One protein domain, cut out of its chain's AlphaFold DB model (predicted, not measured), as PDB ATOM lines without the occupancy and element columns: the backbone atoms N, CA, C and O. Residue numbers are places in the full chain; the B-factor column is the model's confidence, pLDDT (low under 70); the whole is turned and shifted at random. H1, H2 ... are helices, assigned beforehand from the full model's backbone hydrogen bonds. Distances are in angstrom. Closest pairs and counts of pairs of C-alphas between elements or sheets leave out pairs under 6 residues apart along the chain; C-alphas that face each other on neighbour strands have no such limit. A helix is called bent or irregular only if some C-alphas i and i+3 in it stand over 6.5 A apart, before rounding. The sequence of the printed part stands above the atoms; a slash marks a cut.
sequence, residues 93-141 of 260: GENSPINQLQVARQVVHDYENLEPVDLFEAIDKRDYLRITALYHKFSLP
ATOM      1  N   GLY A  93     -18.892 -13.356 -12.730       61.81
ATOM      2  CA  GLY A  93     -18.140 -12.188 -12.253       61.81
ATOM      3  C   GLY A  93     -17.030 -11.802 -13.223       61.81
ATOM      4  O   GLY A  93     -17.177 -12.037 -14.425       61.81
ATOM      5  N   GLU A  94     -15.944 -11.215 -12.719       52.94
ATOM      6  CA  GLU A  94     -14.802 -10.817 -13.548       52.94
ATOM      7  C   GLU A  94     -14.239 -12.003 -14.328       52.94
ATOM      8  O   GLU A  94     -13.878 -11.815 -15.468       52.94
ATOM      9  N   ASN A  95     -14.300 -13.230 -13.807       57.06
ATOM     10  CA  ASN A  95     -13.707 -14.416 -14.434       57.06
ATOM     11  C   ASN A  95     -14.372 -14.868 -15.744       57.06
ATOM     12  O   ASN A  95     -13.763 -15.611 -16.506       57.06
ATOM     13  N   SER A  96     -15.591 -14.410 -16.058       62.69
ATOM     14  CA  SER A  96     -16.223 -14.726 -17.347       62.69
ATOM     15  C   SER A  96     -15.446 -14.089 -18.509       62.69
ATOM     16  O   SER A  96     -15.235 -12.880 -18.468       62.69
ATOM     17  N   PRO A  97     -15.123 -14.810 -19.602       60.00
ATOM     18  CA  PRO A  97     -14.381 -14.261 -20.746       60.00
ATOM     19  C   PRO A  97     -14.967 -12.965 -21.328       60.00
ATOM     20  O   PRO A  97     -14.238 -12.084 -21.781       60.00
ATOM     21  N   ILE A  98     -16.298 -12.838 -21.311       64.75
ATOM     22  CA  ILE A  98     -17.010 -11.648 -21.799       64.75
ATOM     23  C   ILE A  98     -16.785 -10.464 -20.850       64.75
ATOM     24  O   ILE A  98     -16.515  -9.351 -21.303       64.75
ATOM     25  N   ASN A  99     -16.841 -10.720 -19.543       68.56
ATOM     26  CA  ASN A  99     -16.619  -9.704 -18.522       68.56
ATOM     27  C   ASN A  99     -15.139  -9.321 -18.444       68.56
ATOM     28  O   ASN A  99     -14.857  -8.132 -18.399       68.56
ATOM     29  N   GLN A 100     -14.200 -10.270 -18.544       67.12
ATOM     30  CA  GLN A 100     -12.760  -9.976 -18.582       67.12
ATOM     31  C   GLN A 100     -12.402  -9.043 -19.731       67.12
ATOM     32  O   GLN A 100     -11.635  -8.108 -19.537       67.12
ATOM     33  N   LEU A 101     -12.973  -9.241 -20.925       69.75
ATOM     34  CA  LEU A 101     -12.710  -8.345 -22.051       69.75
ATOM     35  C   LEU A 101     -13.261  -6.933 -21.801       69.75
ATOM     36  O   LEU A 101     -12.616  -5.947 -22.158       69.75
ATOM     37  N   GLN A 102     -14.455  -6.827 -21.217       75.44
ATOM     38  CA  GLN A 102     -15.065  -5.543 -20.884       75.44
ATOM     39  C   GLN A 102     -14.283  -4.818 -19.779       75.44
ATOM     40  O   GLN A 102     -13.952  -3.645 -19.950       75.44
ATOM     41  N   VAL A 103     -13.944  -5.519 -18.695       75.69
ATOM     42  CA  VAL A 103     -13.153  -4.999 -17.573       75.69
ATOM     43  C   VAL A 103     -11.756  -4.611 -18.052       75.69
ATOM     44  O   VAL A 103     -11.326  -3.494 -17.797       75.69
ATOM     45  N   ALA A 104     -11.085  -5.440 -18.859       75.38
ATOM     46  CA  ALA A 104      -9.781  -5.103 -19.433       75.38
ATOM     47  C   ALA A 104      -9.828  -3.807 -20.256       75.38
ATOM     48  O   ALA A 104      -8.953  -2.959 -20.111       75.38
ATOM     49  N   ARG A 105     -10.860  -3.612 -21.092       78.69
ATOM     50  CA  ARG A 105     -11.039  -2.358 -21.849       78.69
ATOM     51  C   ARG A 105     -11.248  -1.158 -20.933       78.69
ATOM     52  O   ARG A 105     -10.700  -0.097 -21.210       78.69
ATOM     53  N   GLN A 106     -12.035  -1.326 -19.873       83.44
ATOM     54  CA  GLN A 106     -12.286  -0.272 -18.897       83.44
ATOM     55  C   GLN A 106     -11.004   0.102 -18.140       83.44
ATOM     56  O   GLN A 106     -10.639   1.270 -18.103       83.44
ATOM     57  N   VAL A 107     -10.269  -0.883 -17.621       83.44
ATOM     58  CA  VAL A 107      -9.004  -0.665 -16.902       83.44
ATOM     59  C   VAL A 107      -7.965   0.006 -17.796       83.44
ATOM     60  O   VAL A 107      -7.284   0.926 -17.359       83.44
ATOM     61  N   VAL A 108      -7.872  -0.402 -19.062       83.56
ATOM     62  CA  VAL A 108      -6.982   0.224 -20.047       83.56
ATOM     63  C   VAL A 108      -7.376   1.677 -20.337       83.56
ATOM     64  O   VAL A 108      -6.503   2.539 -20.436       83.56
ATOM     65  N   HIS A 109      -8.673   1.963 -20.471       85.50
ATOM     66  CA  HIS A 109      -9.169   3.325 -20.672       85.50
ATOM     67  C   HIS A 109      -8.840   4.226 -19.473       85.50
ATOM     68  O   HIS A 109      -8.369   5.350 -19.652       85.50
ATOM     69  N   ASP A 110      -9.032   3.708 -18.260       87.62
ATOM     70  CA  ASP A 110      -8.848   4.457 -17.018       87.62
ATOM     71  C   ASP A 110      -7.381   4.507 -16.559       87.62
ATOM     72  O   ASP A 110      -7.052   5.268 -15.652       87.62
ATOM     73  N   TYR A 111      -6.490   3.737 -17.195       87.12
ATOM     74  CA  TYR A 111      -5.125   3.472 -16.730       87.12
ATOM     75  C   TYR A 111      -4.337   4.738 -16.366       87.12
ATOM     76  O   TYR A 111      -3.700   4.790 -15.316       87.12
ATOM     77  N   GLU A 112      -4.403   5.792 -17.186       88.31
ATOM     78  CA  GLU A 112      -3.687   7.052 -16.917       88.31
ATOM     79  C   GLU A 112      -4.226   7.811 -15.709       88.31
ATOM     80  O   GLU A 112      -3.454   8.460 -15.006       88.31
ATOM     81  N   ASN A 113      -5.521   7.683 -15.439       92.44
ATOM     82  CA  ASN A 113      -6.201   8.389 -14.359       92.44
ATOM     83  C   ASN A 113      -6.218   7.586 -13.054       92.44
ATOM     84  O   ASN A 113      -6.672   8.112 -12.049       92.44
ATOM     85  N   LEU A 114      -5.736   6.336 -13.067       92.44
ATOM     86  CA  LEU A 114      -5.610   5.531 -11.853       92.44
ATOM     87  C   LEU A 114      -4.727   6.234 -10.824       92.44
ATOM     88  O   LEU A 114      -3.635   6.695 -11.171       92.44
ATOM     89  N   GLU A 115      -5.161   6.201  -9.571       94.06
ATOM     90  CA  GLU A 115      -4.452   6.698  -8.400       94.06
ATOM     91  C   GLU A 115      -4.177   5.561  -7.400       94.06
ATOM     92  O   GLU A 115      -4.922   4.582  -7.341       94.06
ATOM     93  N   PRO A 116      -3.136   5.667  -6.553       91.81
ATOM     94  CA  PRO A 116      -2.828   4.638  -5.555       91.81
ATOM     95  C   PRO A 116      -3.991   4.320  -4.598       91.81
ATOM     96  O   PRO A 116      -4.104   3.193  -4.122       91.81
ATOM     97  N   VAL A 117      -4.866   5.298  -4.327       93.00
ATOM     98  CA  VAL A 117      -6.046   5.140  -3.460       93.00
ATOM     99  C   VAL A 117      -7.118   4.226  -4.070       93.00
ATOM    100  O   VAL A 117      -7.852   3.569  -3.328       93.00
ATOM    101  N   ASP A 118      -7.165   4.096  -5.401       92.31
ATOM    102  CA  ASP A 118      -8.121   3.222  -6.098       92.31
ATOM    103  C   ASP A 118      -7.924   1.742  -5.742       92.31
ATOM    104  O   ASP A 118      -8.830   0.923  -5.925       92.31
ATOM    105  N   LEU A 119      -6.752   1.387  -5.197       90.12
ATOM    106  CA  LEU A 119      -6.437   0.036  -4.747       90.12
ATOM    107  C   LEU A 119      -7.444  -0.468  -3.711       90.12
ATOM    108  O   LEU A 119      -7.836  -1.631  -3.765       90.12
ATOM    109  N   PHE A 120      -7.888   0.394  -2.796       90.12
ATOM    110  CA  PHE A 120      -8.800  -0.007  -1.725       90.12
ATOM    111  C   PHE A 120     -10.167  -0.418  -2.278       90.12
ATOM    112  O   PHE A 120     -10.684  -1.481  -1.934       90.12
ATOM    113  N   GLU A 121     -10.720   0.375  -3.200       89.31
ATOM    114  CA  GLU A 121     -11.984   0.041  -3.860       89.31
ATOM    115  C   GLU A 121     -11.838  -1.208  -4.741       89.31
ATOM    116  O   GLU A 121     -12.729  -2.061  -4.762       89.31
ATOM    117  N   ALA A 122     -10.707  -1.345  -5.441       86.00
ATOM    118  CA  ALA A 122     -10.439  -2.502  -6.286       86.00
ATOM    119  C   ALA A 122     -10.350  -3.805  -5.465       86.00
ATOM    120  O   ALA A 122     -10.920  -4.818  -5.868       86.00
ATOM    121  N   ILE A 123      -9.723  -3.777  -4.280       81.38
ATOM    122  CA  ILE A 123      -9.692  -4.911  -3.340       81.38
ATOM    123  C   ILE A 123     -11.101  -5.249  -2.842       81.38
ATOM    124  O   ILE A 123     -11.503  -6.413  -2.903       81.38
ATOM    125  N   ASP A 124     -11.868  -4.251  -2.392       80.81
ATOM    126  CA  ASP A 124     -13.220  -4.456  -1.856       80.81
ATOM    127  C   ASP A 124     -14.169  -5.045  -2.918       80.81
ATOM    128  O   ASP A 124     -14.969  -5.940  -2.621       80.81
ATOM    129  N   LYS A 125     -14.051  -4.601  -4.178       80.81
ATOM    130  CA  LYS A 125     -14.832  -5.122  -5.313       80.81
ATOM    131  C   LYS A 125     -14.281  -6.411  -5.917       80.81
ATOM    132  O   LYS A 125     -14.982  -7.028  -6.719       80.81
ATOM    133  N   ARG A 126     -13.076  -6.834  -5.519       75.12
ATOM    134  CA  ARG A 126     -12.333  -7.947  -6.133       75.12
ATOM    135  C   ARG A 126     -12.128  -7.741  -7.641       75.12
ATOM    136  O   ARG A 126     -12.361  -8.668  -8.407       75.12
ATOM    137  N   ASP A 127     -11.746  -6.525  -8.035       79.50
ATOM    138  CA  ASP A 127     -11.416  -6.137  -9.415       79.50
ATOM    139  C   ASP A 127      -9.933  -6.429  -9.684       79.50
ATOM    140  O   ASP A 127      -9.051  -5.589  -9.488       79.50
ATOM    141  N   TYR A 128      -9.645  -7.677 -10.043       76.44
ATOM    142  CA  TYR A 128      -8.292  -8.208 -10.151       76.44
ATOM    143  C   TYR A 128      -7.492  -7.514 -11.247       76.44
ATOM    144  O   TYR A 128      -6.333  -7.174 -11.019       76.44
ATOM    145  N   LEU A 129      -8.088  -7.251 -12.413       78.00
ATOM    146  CA  LEU A 129      -7.403  -6.555 -13.499       78.00
ATOM    147  C   LEU A 129      -7.045  -5.120 -13.108       78.00
ATOM    148  O   LEU A 129      -5.943  -4.667 -13.436       78.00
ATOM    149  N   ARG A 130      -7.916  -4.409 -12.374       84.75
ATOM    150  CA  ARG A 130      -7.594  -3.072 -11.855       84.75
ATOM    151  C   ARG A 130      -6.512  -3.123 -10.776       84.75
ATOM    152  O   ARG A 130      -5.595  -2.307 -10.833       84.75
ATOM    153  N   ILE A 131      -6.557  -4.088  -9.851       81.44
ATOM    154  CA  ILE A 131      -5.484  -4.312  -8.862       81.44
ATOM    155  C   ILE A 131      -4.150  -4.541  -9.582       81.44
ATOM    156  O   ILE A 131      -3.164  -3.863  -9.302       81.44
ATOM    157  N   THR A 132      -4.116  -5.453 -10.553       78.88
ATOM    158  CA  THR A 132      -2.916  -5.768 -11.333       78.88
ATOM    159  C   THR A 132      -2.398  -4.544 -12.101       78.88
ATOM    160  O   THR A 132      -1.195  -4.284 -12.097       78.88
ATOM    161  N   ALA A 133      -3.282  -3.742 -12.702       82.69
ATOM    162  CA  ALA A 133      -2.899  -2.492 -13.358       82.69
ATOM    163  C   ALA A 133      -2.299  -1.465 -12.382       82.69
ATOM    164  O   ALA A 133      -1.303  -0.824 -12.715       82.69
ATOM    165  N   LEU A 134      -2.855  -1.343 -11.174       87.19
ATOM    166  CA  LEU A 134      -2.331  -0.472 -10.121       87.19
ATOM    167  C   LEU A 134      -0.927  -0.901  -9.670       87.19
ATOM    168  O   LEU A 134      -0.038  -0.057  -9.600       87.19
ATOM    169  N   TYR A 135      -0.696  -2.199  -9.445       83.50
ATOM    170  CA  TYR A 135       0.625  -2.753  -9.095       83.50
ATOM    171  C   TYR A 135       1.666  -2.641 -10.214       83.50
ATOM    172  O   TYR A 135       2.865  -2.667  -9.950       83.50
ATOM    173  N   HIS A 136       1.223  -2.535 -11.464       84.50
ATOM    174  CA  HIS A 136       2.106  -2.276 -12.596       84.50
ATOM    175  C   HIS A 136       2.430  -0.791 -12.753       84.50
ATOM    176  O   HIS A 136       3.573  -0.438 -13.034       84.50
ATOM    177  N   LYS A 137       1.439   0.087 -12.566       86.38
ATOM    178  CA  LYS A 137       1.622   1.538 -12.681       86.38
ATOM    179  C   LYS A 137       2.426   2.116 -11.516       86.38
ATOM    180  O   LYS A 137       3.215   3.037 -11.715       86.38
ATOM    181  N   PHE A 138       2.215   1.592 -10.314       86.88
ATOM    182  CA  PHE A 138       2.761   2.117  -9.069       86.88
ATOM    183  C   PHE A 138       3.582   1.049  -8.341       86.88
ATOM    184  O   PHE A 138       3.226  -0.125  -8.332       86.88
ATOM    185  N   SER A 139       4.660   1.458  -7.666       84.81
ATOM    186  CA  SER A 139       5.451   0.575  -6.790       84.81
ATOM    187  C   SER A 139       4.751   0.366  -5.442       84.81
ATOM    188  O   SER A 139       5.244   0.782  -4.394       84.81
ATOM    189  N   LEU A 140       3.563  -0.239  -5.482       85.12
ATOM    190  CA  LEU A 140       2.713  -0.433  -4.309       85.12
ATOM    191  C   LEU A 140       3.311  -1.462  -3.340       85.12
ATOM    192  O   LEU A 140       3.881  -2.469  -3.777       85.12
ATOM    193  N   PRO A 141       3.140  -1.264  -2.021       82.81
ATOM    194  CA  PRO A 141       3.519  -2.266  -1.038       82.81
ATOM    195  C   PRO A 141       2.658  -3.528  -1.176       82.81
ATOM    196  O   PRO A 141       1.528  -3.512  -1.668       82.81
TER     197      PRO A 141
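AT A GLANCE: This is residues 93 to 141 of the 260 residues of an uncharacterized protein of Aquiflexum balticum DSM 16537 (UniProt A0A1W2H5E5). A long helix, H1, packs side by side with a short helical hairpin, H2 and H3. H3 touches both other helices, while H1 and H2 stay apart. The printed part has 49 residues with three named helices, H1, H2 and H3 in chain order, and no named strand: all helix. It is compact, with a radius of gyration of the C-alphas of 10.4 A and spans of 29 by 21 by 13 A.

IN THESE COORDINATES: H1, residues 97 to 113, begins at C-alpha 97 (-14.381, -14.261, -20.746) and is 24.9 A long. It is irregular, with C-alphas 109 and 112 7.6 A apart, and has a kink of 25 degrees near residue 107. H2, residues 118 to 125, is 10.7 A long. H3, residues 128 to 137, is 14.1 A long and ends at C-alpha 137 (1.622, 1.538, -12.681).

HOW THE PARTS SIT: H1 and H3 touch, closest at the C-alphas of Val 107 and Arg 130, 5.8 A, at a shallow tilt of 31 degrees, the same way. H2 and H3, a hairpin, touch at a shallow tilt of 15 degrees, opposite ways; their closest C-alphas, Ala 122 and Ile 131, are 5.9 A apart. Every O i to N i+4 pair is within hydrogen-bond range in H2 and H3, and 11 of 13 in H1.

THE WHOLE: The farthest C-alphas, Ile 98 and Pro 141, are 30.7 A apart. The printed part has no cut, and both links are tight. Residues 93 to 101 have pLDDT under 70.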